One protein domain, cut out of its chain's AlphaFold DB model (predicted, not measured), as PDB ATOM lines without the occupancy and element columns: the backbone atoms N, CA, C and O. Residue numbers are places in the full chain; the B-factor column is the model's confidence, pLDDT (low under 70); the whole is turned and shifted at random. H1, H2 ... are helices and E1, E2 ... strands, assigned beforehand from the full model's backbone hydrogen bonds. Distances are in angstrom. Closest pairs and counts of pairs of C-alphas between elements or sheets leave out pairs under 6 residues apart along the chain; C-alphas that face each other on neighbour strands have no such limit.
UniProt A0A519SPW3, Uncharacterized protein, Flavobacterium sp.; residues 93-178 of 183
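What this domain is: This is residues 93 to 178 of the 183 residues of an uncharacterized protein of Flavobacterium sp. (UniProt A0A519SPW3). A long twisted hairpin of two strands, E2 and E3, with the short strand E1 added along E3, has a cluster of three helices beside it. H2 starts at the sheet and runs away from it, H3 crosses H2 at nearly a right angle, and H1 packs on residues 122 to 126 of H2. The turn of the hairpin, at Pro 162, and Gly 93 lie toward opposite ends of the longest axis. The printed part has 86 residues, with three named helices and three named strands in the order H1, E1, H2, H3, E2, E3; the sheet is E1 - E3 - E2, all antiparallel, and the class is mixed, helices and strands. It is compact, with a radius of gyration of the C-alphas of 13.6 A and spans of 40 by 30 by 18 A.

How they stand to each other: E3, residues 167 to 177, is the inner strand and bends by 54 degrees at residue 170. It forms a hairpin with the edge strand E2, residues 150 to 160, antiparallel at 159 degrees; N 153 and O 173 are 2.9 A apart, within hydrogen-bond range, and so are N 157 and O 168, at 2.8 A. The other edge strand, E1, residues 112 to 114, is antiparallel to E3 at 138 degrees, with N 113 and O 172 at 2.9 A. The sheet is only just strongly twisted, its C-alphas lying up to 4.2 A off the best plane. H2, residues 115 to 128, is on the sheet at a height of 8.5 A, but over none of its strands, only just: 2 of its C-alphas fall on E1. The closest C-alphas of H2 and E3 are those of Asn 115 and Gly 171, 4.7 A apart. H3, residues 138 to 147, only grazes the sheet, with residues 143 to 147. H2 and H3 touch, about perpendicular at 88 degrees, closest at the C-alphas of Ile 119 and Cys 142, 5.6 A. E1, H2, H3 and E2 form a split strand-helix-strand unit, two strands running the same way with E3 between them, and its crossover is right-handed. H1, residues 98 to 105, is not on the sheet; it touches residues 122 to 126 of H2 at a steep tilt of 42 degrees, opposite ways, closest at the C-alphas of Tyr 99 and Leu 125, 6.8 A. H1 and H3 are close but not clearly touching, while H1 and E2 are apart. In H1, H2 and H3 every O i to N i+4 pair is within hydrogen-bond range.

Where its parts are: E2 and E3 each measure 26.6 A from first to last C-alpha, H2 19.8 A, H3 14.1 A, H1 10.6 A and E1 6.6 A. H1 begins at C-alpha 98, (-15.942, -1.926, -24.470), and E3 ends at C-alpha 177, (-31.440, -5.835, -30.080).

The domain as a whole: The two C-alphas farthest apart, those of Gly 93 and Pro 162, are 41.9 A apart. The printed part has no cut, and no link is long. The mean pLDDT of the printed part is 86.5; residues 93 to 97 are under 70.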
ATOM      1  N   GLY A  93     -19.426   3.967 -34.919       62.25
ATOM      2  CA  GLY A  93     -18.215   3.226 -34.547       62.25
ATOM      3  C   GLY A  93     -17.434   3.788 -33.354       62.25
ATOM      4  O   GLY A  93     -16.685   3.046 -32.725       62.25
ATOM      5  N   GLU A  94     -17.670   5.041 -32.942       53.03
ATOM      6  CA  GLU A  94     -17.184   5.611 -31.671       53.03
ATOM      7  C   GLU A  94     -17.713   4.841 -30.440       53.03
ATOM      8  O   GLU A  94     -17.319   5.124 -29.308       53.03
ATOM      9  N   HIS A  95     -18.631   3.887 -30.635       50.69
ATOM     10  CA  HIS A  95     -19.362   3.169 -29.588       50.69
ATOM     11  C   HIS A  95     -19.224   1.646 -29.633       50.69
ATOM     12  O   HIS A  95     -19.796   0.966 -28.783       50.69
ATOM     13  N   ALA A  96     -18.321   1.134 -30.471       51.75
ATOM     14  CA  ALA A  96     -17.628  -0.125 -30.191       51.75
ATOM     15  C   ALA A  96     -16.622   0.030 -29.023       51.75
ATOM     16  O   ALA A  96     -15.618  -0.677 -28.954       51.75
ATOM     17  N   ASP A  97     -16.853   0.988 -28.121       66.62
ATOM     18  CA  ASP A  97     -16.121   1.065 -26.871       66.62
ATOM     19  C   ASP A  97     -16.646  -0.054 -25.970       66.62
ATOM     20  O   ASP A  97     -17.857  -0.304 -25.893       66.62
ATOM     21  N   GLU A  98     -15.723  -0.735 -25.298       76.56
ATOM     22  CA  GLU A  98     -15.942  -1.926 -24.470       76.56
ATOM     23  C   GLU A  98     -17.193  -1.779 -23.584       76.56
ATOM     24  O   GLU A  98     -17.977  -2.705 -23.421       76.56
ATOM     25  N   TYR A  99     -17.459  -0.562 -23.115       85.25
ATOM     26  CA  TYR A  99     -18.614  -0.191 -22.310       85.25
ATOM     27  C   TYR A  99     -19.992  -0.542 -22.887       85.25
ATOM     28  O   TYR A  99     -20.786  -1.161 -22.178       85.25
ATOM     29  N   HIS A 100     -20.311  -0.165 -24.128       81.44
ATOM     30  CA  HIS A 100     -21.639  -0.451 -24.694       81.44
ATOM     31  C   HIS A 100     -21.763  -1.914 -25.137       81.44
ATOM     32  O   HIS A 100     -22.837  -2.500 -25.016       81.44
ATOM     33  N   THR A 101     -20.647  -2.540 -25.522       81.19
ATOM     34  CA  THR A 101     -20.590  -3.988 -25.779       81.19
ATOM     35  C   THR A 101     -20.862  -4.794 -24.503       81.19
ATOM     36  O   THR A 101     -21.612  -5.767 -24.522       81.19
ATOM     37  N   GLU A 102     -20.295  -4.390 -23.364       84.44
ATOM     38  CA  GLU A 102     -20.572  -5.035 -22.076       84.44
ATOM     39  C   GLU A 102     -22.023  -4.822 -21.615       84.44
ATOM     40  O   GLU A 102     -22.582  -5.696 -20.957       84.44
ATOM     41  N   ILE A 103     -22.664  -3.710 -22.000       85.44
ATOM     42  CA  ILE A 103     -24.109  -3.514 -21.798       85.44
ATOM     43  C   ILE A 103     -24.921  -4.536 -22.613       85.44
ATOM     44  O   ILE A 103     -25.839  -5.134 -22.055       85.44
ATOM     45  N   ALA A 104     -24.552  -4.798 -23.871       80.75
ATOM     46  CA  ALA A 104     -25.190  -5.797 -24.744       80.75
ATOM     47  C   ALA A 104     -25.110  -7.230 -24.225       80.75
ATOM     48  O   ALA A 104     -26.076  -7.981 -24.335       80.75
ATOM     49  N   LYS A 105     -23.978  -7.617 -23.637       81.44
ATOM     50  CA  LYS A 105     -23.739  -8.999 -23.192       81.44
ATOM     51  C   LYS A 105     -24.586  -9.448 -22.006       81.44
ATOM     52  O   LYS A 105     -24.740 -10.648 -21.806       81.44
ATOM     53  N   VAL A 106     -25.057  -8.517 -21.181       78.50
ATOM     54  CA  VAL A 106     -25.727  -8.830 -19.904       78.50
ATOM     55  C   VAL A 106     -27.238  -8.627 -19.960       78.50
ATOM     56  O   VAL A 106     -27.898  -8.631 -18.920       78.50
ATOM     57  N   THR A 107     -27.776  -8.405 -21.157       83.81
ATOM     58  CA  THR A 107     -29.187  -8.099 -21.364       83.81
ATOM     59  C   THR A 107     -29.828  -9.035 -22.371       83.81
ATOM     60  O   THR A 107     -29.264  -9.273 -23.437       83.81
ATOM     61  N   ASP A 108     -31.045  -9.462 -22.068       87.06
ATOM     62  CA  ASP A 108     -31.841 -10.377 -22.867       87.06
ATOM     63  C   ASP A 108     -33.102  -9.680 -23.388       87.06
ATOM     64  O   ASP A 108     -33.671  -8.786 -22.753       87.06
ATOM     65  N   VAL A 109     -33.531 -10.080 -24.585       86.75
ATOM     66  CA  VAL A 109     -34.805  -9.640 -25.172       86.75
ATOM     67  C   VAL A 109     -35.963 -10.275 -24.394       86.75
ATOM     68  O   VAL A 109     -35.828 -11.373 -23.867       86.75
ATOM     69  N   ASP A 110     -37.085  -9.562 -24.310       88.06
ATOM     70  CA  ASP A 110     -38.298  -9.891 -23.549       88.06
ATOM     71  C   ASP A 110     -38.141  -9.884 -22.018       88.06
ATOM     72  O   ASP A 110     -39.123 -10.061 -21.293       88.06
ATOM     73  N   GLU A 111     -36.948  -9.572 -21.507       92.44
ATOM     74  CA  GLU A 111     -36.693  -9.438 -20.075       92.44
ATOM     75  C   GLU A 111     -37.011  -8.015 -19.577       92.44
ATOM     76  O   GLU A 111     -36.817  -7.003 -20.268       92.44
ATOM     77  N   TYR A 112     -37.526  -7.934 -18.347       92.38
ATOM     78  CA  TYR A 112     -37.780  -6.674 -17.652       92.38
ATOM     79  C   TYR A 112     -36.568  -6.251 -16.819       92.38
ATOM     80  O   TYR A 112     -36.086  -7.004 -15.980       92.38
ATOM     81  N   TYR A 113     -36.161  -4.991 -16.975       93.44
ATOM     82  CA  TYR A 113     -35.101  -4.368 -16.189       93.44
ATOM     83  C   TYR A 113     -35.640  -3.154 -15.441       93.44
ATOM     84  O   TYR A 113     -36.023  -2.148 -16.050       93.44
ATOM     85  N   SER A 114     -35.646  -3.212 -14.110       93.75
ATOM     86  CA  SER A 114     -35.990  -2.059 -13.277       93.75
ATOM     87  C   SER A 114     -34.953  -0.941 -13.412       93.75
ATOM     88  O   SER A 114     -33.779  -1.167 -13.721       93.75
ATOM     89  N   ASN A 115     -35.359   0.298 -13.134       92.62
ATOM     90  CA  ASN A 115     -34.420   1.421 -13.134       92.62
ATOM     91  C   ASN A 115     -33.281   1.215 -12.127       92.62
ATOM     92  O   ASN A 115     -32.146   1.607 -12.393       92.62
ATOM     93  N   GLU A 116     -33.560   0.609 -10.975       93.19
ATOM     94  CA  GLU A 116     -32.560   0.296  -9.960       93.19
ATOM     95  C   GLU A 116     -31.505  -0.679 -10.490       93.19
ATOM     96  O   GLU A 116     -30.312  -0.466 -10.256       93.19
ATOM     97  N   GLU A 117     -31.918  -1.718 -11.217       93.81
ATOM     98  CA  GLU A 117     -31.013  -2.674 -11.867       93.81
ATOM     99  C   GLU A 117     -30.175  -1.995 -12.945       93.81
ATOM    100  O   GLU A 117     -28.944  -2.091 -12.911       93.81
ATOM    101  N   ILE A 118     -30.819  -1.216 -13.821       93.62
ATOM    102  CA  ILE A 118     -30.148  -0.452 -14.879       93.62
ATOM    103  C   ILE A 118     -29.077   0.469 -14.278       93.62
ATOM    104  O   ILE A 118     -27.921   0.464 -14.702       93.62
ATOM    105  N   ILE A 119     -29.428   1.239 -13.244       94.12
ATOM    106  CA  ILE A 119     -28.498   2.160 -12.581       94.12
ATOM    107  C   ILE A 119     -27.332   1.398 -11.959       94.12
ATOM    108  O   ILE A 119     -26.184   1.829 -12.111       94.12
ATOM    109  N   ARG A 120     -27.605   0.299 -11.247       92.88
ATOM    110  CA  ARG A 120     -26.574  -0.497 -10.570       92.88
ATOM    111  C   ARG A 120     -25.584  -1.072 -11.566       92.88
ATOM    112  O   ARG A 120     -24.383  -0.869 -11.382       92.88
ATOM    113  N   PHE A 121     -26.063  -1.753 -12.602       91.44
ATOM    114  CA  PHE A 121     -25.169  -2.429 -13.533       91.44
ATOM    115  C   PHE A 121     -24.368  -1.415 -14.361       91.44
ATOM    116  O   PHE A 121     -23.146  -1.527 -14.406       91.44
ATOM    117  N   ILE A 122     -24.999  -0.354 -14.888       92.06
ATOM    118  CA  ILE A 122     -24.278   0.677 -15.648       92.06
ATOM    119  C   ILE A 122     -23.234   1.368 -14.777       92.06
ATOM    120  O   ILE A 122     -22.080   1.516 -15.175       92.06
ATOM    121  N   SER A 123     -23.599   1.758 -13.555       91.88
ATOM    122  CA  SER A 123     -22.639   2.390 -12.642       91.88
ATOM    123  C   SER A 123     -21.475   1.455 -12.296       91.88
ATOM    124  O   SER A 123     -20.351   1.925 -12.109       91.88
ATOM    125  N   SER A 124     -21.732   0.146 -12.212       91.31
ATOM    126  CA  SER A 124     -20.707  -0.876 -11.991       91.31
ATOM    127  C   SER A 124     -19.779  -1.012 -13.199       91.31
ATOM    128  O   SER A 124     -18.566  -0.907 -13.028       91.31
ATOM    129  N   LEU A 125     -20.321  -1.150 -14.414       90.56
ATOM    130  CA  LEU A 125     -19.531  -1.231 -15.646       90.56
ATOM    131  C   LEU A 125     -18.641  -0.006 -15.833       90.56
ATOM    132  O   LEU A 125     -17.438  -0.145 -16.037       90.56
ATOM    133  N   ARG A 126     -19.194   1.201 -15.653       91.38
ATOM    134  CA  ARG A 126     -18.414   2.445 -15.725       91.38
ATOM    135  C   ARG A 126     -17.242   2.434 -14.749       91.38
ATOM    136  O   ARG A 126     -16.154   2.873 -15.101       91.38
ATOM    137  N   ARG A 127     -17.436   1.921 -13.529       90.81
ATOM    138  CA  ARG A 127     -16.364   1.808 -12.531       90.81
ATOM    139  C   ARG A 127     -15.298   0.798 -12.953       90.81
ATOM    140  O   ARG A 127     -14.117   1.114 -12.847       90.81
ATOM    141  N   THR A 128     -15.707  -0.382 -13.416       91.19
ATOM    142  CA  THR A 128     -14.799  -1.441 -13.889       91.19
ATOM    143  C   THR A 128     -13.921  -0.940 -15.031       91.19
ATOM    144  O   THR A 128     -12.706  -1.118 -14.997       91.19
ATOM    145  N   LEU A 129     -14.519  -0.203 -15.966       89.94
ATOM    146  CA  LEU A 129     -13.848   0.380 -17.128       89.94
ATOM    147  C   LEU A 129     -13.176   1.733 -16.837       89.94
ATOM    148  O   LEU A 129     -12.693   2.400 -17.743       89.94
ATOM    149  N   LYS A 130     -13.126   2.159 -15.564       91.56
ATOM    150  CA  LYS A 130     -12.518   3.428 -15.117       91.56
ATOM    151  C   LYS A 130     -13.071   4.674 -15.830       91.56
ATOM    152  O   LYS A 130     -12.389   5.695 -15.925       91.56
ATOM    153  N   LEU A 131     -14.321   4.617 -16.281       89.25
ATOM    154  CA  LEU A 131     -15.022   5.741 -16.886       89.25
ATOM    155  C   LEU A 131     -15.463   6.753 -15.816       89.25
ATOM    156  O   LEU A 131     -15.811   6.371 -14.691       89.25
ATOM    157  N   PRO A 132     -15.525   8.055 -16.149       87.44
ATOM    158  CA  PRO A 132     -16.024   9.064 -15.227       87.44
ATOM    159  C   PRO A 132     -17.460   8.757 -14.769       87.44
ATOM    160  O   PRO A 132     -18.301   8.370 -15.590       87.44
ATOM    161  N   PRO A 133     -17.798   8.965 -13.487       84.44
ATOM    162  CA  PRO A 133     -19.173   8.828 -13.033       84.44
ATOM    163  C   PRO A 133     -20.052   9.919 -13.652       84.44
ATOM    164  O   PRO A 133     -19.588  11.023 -13.962       84.44
ATOM    165  N   TYR A 134     -21.348   9.642 -13.778       89.56
ATOM    166  CA  TYR A 134     -22.298  10.696 -14.113       89.56
ATOM    167  C   TYR A 134     -22.350  11.734 -12.998       89.56
ATOM    168  O   TYR A 134     -22.508  11.405 -11.823       89.56
ATOM    169  N   LYS A 135     -22.240  13.007 -13.379       85.25
ATOM    170  CA  LYS A 135     -22.240  14.125 -12.428       85.25
ATOM    171  C   LYS A 135     -23.650  14.565 -12.030       85.25
ATOM    172  O   LYS A 135     -23.832  15.104 -10.945       85.25
ATOM    173  N   THR A 136     -24.641  14.354 -12.894       90.00
ATOM    174  CA  THR A 136     -26.040  14.746 -12.670       90.00
ATOM    175  C   THR A 136     -26.986  13.745 -13.322       90.00
ATOM    176  O   THR A 136     -26.605  13.047 -14.256       90.00
ATOM    177  N   ASN A 137     -28.231  13.680 -12.834       88.94
ATOM    178  CA  ASN A 137     -29.316  12.904 -13.445       88.94
ATOM    179  C   ASN A 137     -28.950  11.442 -13.768       88.94
ATOM    180  O   ASN A 137     -29.315  10.939 -14.828       88.94
ATOM    181  N   VAL A 138     -28.254  10.771 -12.841       90.00
ATOM    182  CA  VAL A 138     -27.731   9.398 -12.989       90.00
ATOM    183  C   VAL A 138     -28.777   8.455 -13.582       90.00
ATOM    184  O   VAL A 138     -28.515   7.835 -14.602       90.00
ATOM    185  N   ALA A 139     -29.989   8.425 -13.017       87.75
ATOM    186  CA  ALA A 139     -31.074   7.568 -13.496       87.75
ATOM    187  C   ALA A 139     -31.403   7.781 -14.984       87.75
ATOM    188  O   ALA A 139     -31.517   6.822 -15.741       87.75
ATOM    189  N   LYS A 140     -31.498   9.042 -15.421       89.88
ATOM    190  CA  LYS A 140     -31.806   9.385 -16.814       89.88
ATOM    191  C   LYS A 140     -30.667   9.000 -17.755       89.88
ATOM    192  O   LYS A 140     -30.934   8.550 -18.862       89.88
ATOM    193  N   LEU A 141     -29.420   9.224 -17.343       91.25
ATOM    194  CA  LEU A 141     -28.254   8.924 -18.173       91.25
ATOM    195  C   LEU A 141     -28.013   7.418 -18.276       91.25
ATOM    196  O   LEU A 141     -27.842   6.936 -19.386       91.25
ATOM    197  N   CYS A 142     -28.128   6.669 -17.174       91.25
ATOM    198  CA  CYS A 142     -28.115   5.208 -17.221       91.25
ATOM    199  C   CYS A 142     -29.243   4.679 -18.122       91.25
ATOM    200  O   CYS A 142     -28.988   3.888 -19.016       91.25
ATOM    201  N   GLY A 143     -30.482   5.152 -17.946       89.94
ATOM    202  CA  GLY A 143     -31.597   4.733 -18.802       89.94
ATOM    203  C   GLY A 143     -31.374   5.062 -20.282       89.94
ATOM    204  O   GLY A 143     -31.747   4.278 -21.153       89.94
ATOM    205  N   LYS A 144     -30.725   6.193 -20.587       88.94
ATOM    206  CA  LYS A 144     -30.341   6.534 -21.958       88.94
ATOM    207  C   LYS A 144     -29.319   5.536 -22.495       88.94
ATOM    208  O   LYS A 144     -29.612   4.921 -23.506       88.94
ATOM    209  N   ASP A 145     -28.189   5.359 -21.815       88.88
ATOM    210  CA  ASP A 145     -27.123   4.446 -22.247       88.88
ATOM    211  C   ASP A 145     -27.647   3.016 -22.417       88.88
ATOM    212  O   ASP A 145     -27.289   2.345 -23.377       88.88
ATOM    213  N   PHE A 146     -28.552   2.589 -21.533       89.12
ATOM    214  CA  PHE A 146     -29.237   1.305 -21.632       89.12
ATOM    215  C   PHE A 146     -30.089   1.204 -22.895       89.12
ATOM    216  O   PHE A 146     -29.986   0.249 -23.642       89.12
ATOM    217  N   THR A 147     -30.940   2.191 -23.164       87.12
ATOM    218  CA  THR A 147     -31.907   2.123 -24.272       87.12
ATOM    219  C   THR A 147     -31.342   2.570 -25.621       87.12
ATOM    220  O   THR A 147     -32.073   2.578 -26.615       87.12
ATOM    221  N   GLN A 148     -30.070   2.974 -25.676       85.94
ATOM    222  CA  GLN A 148     -29.453   3.517 -26.884       85.94
ATOM    223  C   GLN A 148     -29.122   2.435 -27.920       85.94
ATOM    224  O   GLN A 148     -29.151   2.726 -29.112       85.94
ATOM    225  N   THR A 149     -28.908   1.193 -27.480       79.56
ATOM    226  CA  THR A 149     -28.583   0.029 -28.324       79.56
ATOM    227  C   THR A 149     -29.776  -0.898 -28.589       79.56
ATOM    228  O   THR A 149     -29.698  -1.783 -29.439       79.56
ATOM    229  N   TYR A 150     -30.916  -0.681 -27.922       87.31
ATOM    230  CA  TYR A 150     -32.097  -1.550 -28.036       87.31
ATOM    231  C   TYR A 150     -33.354  -0.790 -28.437       87.31
ATOM    232  O   TYR A 150     -33.526   0.393 -28.130       87.31
ATOM    233  N   MET A 151     -34.316  -1.494 -29.021       90.44
ATOM    234  CA  MET A 151     -35.719  -1.100 -28.924       90.44
ATOM    235  C   MET A 151     -36.266  -1.606 -27.590       90.44
ATOM    236  O   MET A 151     -36.132  -2.783 -27.266       90.44
ATOM    237  N   ALA A 152     -36.869  -0.712 -26.814       91.12
ATOM    238  CA  ALA A 152     -37.371  -1.024 -25.483       91.12
ATOM    239  C   ALA A 152     -38.683  -0.285 -25.220       91.12
ATOM    240  O   ALA A 152     -38.898   0.809 -25.760       91.12
ATOM    241  N   LEU A 153     -39.536  -0.859 -24.376       90.31
ATOM    242  CA  LEU A 153     -40.752  -0.213 -23.884       90.31
ATOM    243  C   LEU A 153     -40.564   0.251 -22.455       90.31
ATOM    244  O   LEU A 153     -40.043  -0.512 -21.643       90.31
ATOM    245  N   PRO A 154     -41.010   1.469 -22.117       90.88
ATOM    246  CA  PRO A 154     -41.088   1.871 -20.728       90.88
ATOM    247  C   PRO A 154     -42.169   1.051 -20.020       90.88
ATOM    248  O   PRO A 154     -43.342   1.087 -20.394       90.88
ATOM    249  N   THR A 155     -41.787   0.375 -18.948       90.50
ATOM    250  CA  THR A 155     -42.725  -0.310 -18.061       90.50
ATOM    251  C   THR A 155     -43.150   0.666 -16.979       90.50
ATOM    252  O   THR A 155     -42.331   1.148 -16.190       90.50
ATOM    253  N   MET A 156     -44.435   1.009 -16.969       89.62
ATOM    254  CA  MET A 156     -44.987   1.979 -16.029       89.62
ATOM    255  C   MET A 156     -45.184   1.342 -14.653       89.62
ATOM    256  O   MET A 156     -45.588   0.190 -14.526       89.62
ATOM    257  N   SER A 157     -44.903   2.113 -13.610       87.25
ATOM    258  CA  SER A 157     -45.130   1.720 -12.227       87.25
ATOM    259  C   SER A 157     -46.616   1.510 -11.953       87.25
ATOM    260  O   SER A 157     -47.461   2.284 -12.405       87.25
ATOM    261  N   THR A 158     -46.925   0.520 -11.116       85.50
ATOM    262  CA  THR A 158     -48.258   0.355 -10.516       85.50
ATOM    263  C   THR A 158     -48.564   1.435  -9.472       85.50
ATOM    264  O   THR A 158     -49.695   1.543  -9.003       85.50
ATOM    265  N   TYR A 159     -47.562   2.232  -9.083       85.81
ATOM    266  CA  TYR A 159     -47.673   3.315  -8.113       85.81
ATOM    267  C   TYR A 159     -47.557   4.680  -8.791       85.81
ATOM    268  O   TYR A 159     -46.691   4.920  -9.635       85.81
ATOM    269  N   ASN A 160     -48.392   5.617  -8.347       86.75
ATOM    270  CA  ASN A 160     -48.338   6.997  -8.808       86.75
ATOM    271  C   ASN A 160     -47.287   7.794  -8.035       86.75
ATOM    272  O   ASN A 160     -47.195   7.704  -6.809       86.75
ATOM    273  N   ASP A 161     -46.548   8.642  -8.747       82.38
ATOM    274  CA  ASP A 161     -45.642   9.601  -8.134       82.38
ATOM    275  C   ASP A 161     -46.434  10.533  -7.186       82.38
ATOM    276  O   ASP A 161     -47.469  11.094  -7.574       82.38
ATOM    277  N   PRO A 162     -45.978  10.731  -5.935       81.38
ATOM    278  CA  PRO A 162     -46.732  11.489  -4.941       81.38
ATOM    279  C   PRO A 162     -47.005  12.946  -5.326       81.38
ATOM    280  O   PRO A 162     -48.010  13.501  -4.867       81.38
ATOM    281  N   LYS A 163     -46.131  13.555  -6.140       88.19
ATOM    282  CA  LYS A 163     -46.176  14.967  -6.543       88.19
ATOM    283  C   LYS A 163     -47.025  15.167  -7.790       88.19
ATOM    284  O   LYS A 163     -47.843  16.078  -7.830       88.19
ATOM    285  N   THR A 164     -46.833  14.326  -8.799       89.31
ATOM    286  CA  THR A 164     -47.497  14.466 -10.103       89.31
ATOM    287  C   THR A 164     -48.797  13.674 -10.200       89.31
ATOM    288  O   THR A 164     -49.577  13.916 -11.117       89.31
ATOM    289  N   LYS A 165     -49.038  12.742  -9.264       88.75
ATOM    290  CA  LYS A 165     -50.170  11.799  -9.249       88.75
ATOM    291  C   LYS A 165     -50.274  10.928 -10.504       88.75
ATOM    292  O   LYS A 165     -51.315  10.326 -10.739       88.75
ATOM    293  N   LYS A 166     -49.200  10.844 -11.290       88.69
ATOM    294  CA  LYS A 166     -49.113  10.026 -12.499       88.69
ATOM    295  C   LYS A 166     -48.186   8.838 -12.261       88.69
ATOM    296  O   LYS A 166     -47.254   8.967 -11.462       88.69
ATOM    297  N   PRO A 167     -48.405   7.707 -12.945       85.38
ATOM    298  CA  PRO A 167     -47.449   6.614 -12.924       85.38
ATOM    299  C   PRO A 167     -46.113   7.097 -13.496       85.38
ATOM    300  O   PRO A 167     -46.071   7.888 -14.442       85.38
ATOM    301  N   PHE A 168     -45.021   6.642 -12.893       86.19
ATOM    302  CA  PHE A 168     -43.662   6.895 -13.367       86.19
ATOM    303  C   PHE A 168     -43.119   5.656 -14.083       86.19
ATOM    304  O   PHE A 168     -43.638   4.560 -13.902       86.19
ATOM    305  N   ILE A 169     -42.072   5.817 -14.889       89.12
ATOM    306  CA  ILE A 169     -41.399   4.682 -15.534       89.12
ATOM    307  C   ILE A 169     -40.664   3.895 -14.447       89.12
ATOM    308  O   ILE A 169     -39.766   4.444 -13.814       89.12
ATOM    309  N   ALA A 170     -41.047   2.640 -14.221       90.31
ATOM    310  CA  ALA A 170     -40.411   1.740 -13.258       90.31
ATOM    311  C   ALA A 170     -39.194   1.015 -13.850       90.31
ATOM    312  O   ALA A 170     -38.307   0.591 -13.116       90.31
ATOM    313  N   GLY A 171     -39.145   0.873 -15.170       92.88
ATOM    314  CA  GLY A 171     -38.062   0.193 -15.866       92.88
ATOM    315  C   GLY A 171     -38.350   0.078 -17.351       92.88
ATOM    316  O   GLY A 171     -39.175   0.825 -17.886       92.88
ATOM    317  N   TYR A 172     -37.690  -0.873 -17.998       93.69
ATOM    318  CA  TYR A 172     -37.822  -1.113 -19.426       93.69
ATOM    319  C   TYR A 172     -37.879  -2.607 -19.737       93.69
ATOM    320  O   TYR A 172     -37.132  -3.383 -19.147       93.69
ATOM    321  N   THR A 173     -38.725  -2.986 -20.689       92.56
ATOM    322  CA  THR A 173     -38.698  -4.312 -21.318       92.56
ATOM    323  C   THR A 173     -38.026  -4.192 -22.676       92.56
ATOM    324  O   THR A 173     -38.413  -3.341 -23.486       92.56
ATOM    325  N   LEU A 174     -36.993  -4.997 -22.918       90.50
ATOM    326  CA  LEU A 174     -36.295  -5.018 -24.201       90.50
ATOM    327  C   LEU A 174     -37.115  -5.802 -25.222       90.50
ATOM    328  O   LEU A 174     -37.581  -6.889 -24.924       90.50
ATOM    329  N   ILE A 175     -37.282  -5.256 -26.421       89.50
ATOM    330  CA  ILE A 175     -38.083  -5.884 -27.485       89.50
ATOM    331  C   ILE A 175     -37.197  -6.363 -28.630       89.50
ATOM    332  O   ILE A 175     -37.500  -7.338 -29.306       89.50
ATOM    333  N   PHE A 176     -36.115  -5.631 -28.902       88.00
ATOM    334  CA  PHE A 176     -35.256  -5.923 -30.039       88.00
ATOM    335  C   PHE A 176     -33.841  -5.406 -29.799       88.00
ATOM    336  O   PHE A 176     -33.662  -4.258 -29.379       88.00
ATOM    337  N   ASN A 177     -32.841  -6.232 -30.104       84.00
ATOM    338  CA  ASN A 177     -31.440  -5.835 -30.080       84.00
ATOM    339  C   ASN A 177     -30.996  -5.425 -31.490       84.00
ATOM    340  O   ASN A 177     -30.997  -6.244 -32.407       84.00
ATOM    341  N   LEU A 178     -30.658  -4.143 -31.657       83.00
ATOM    342  CA  LEU A 178     -30.240  -3.587 -32.946       83.00
ATOM    343  C   LEU A 178     -28.763  -3.879 -33.247       83.00
ATOM    344  O   LEU A 178     -28.378  -3.894 -34.406       83.00
TER     345      LEU A 178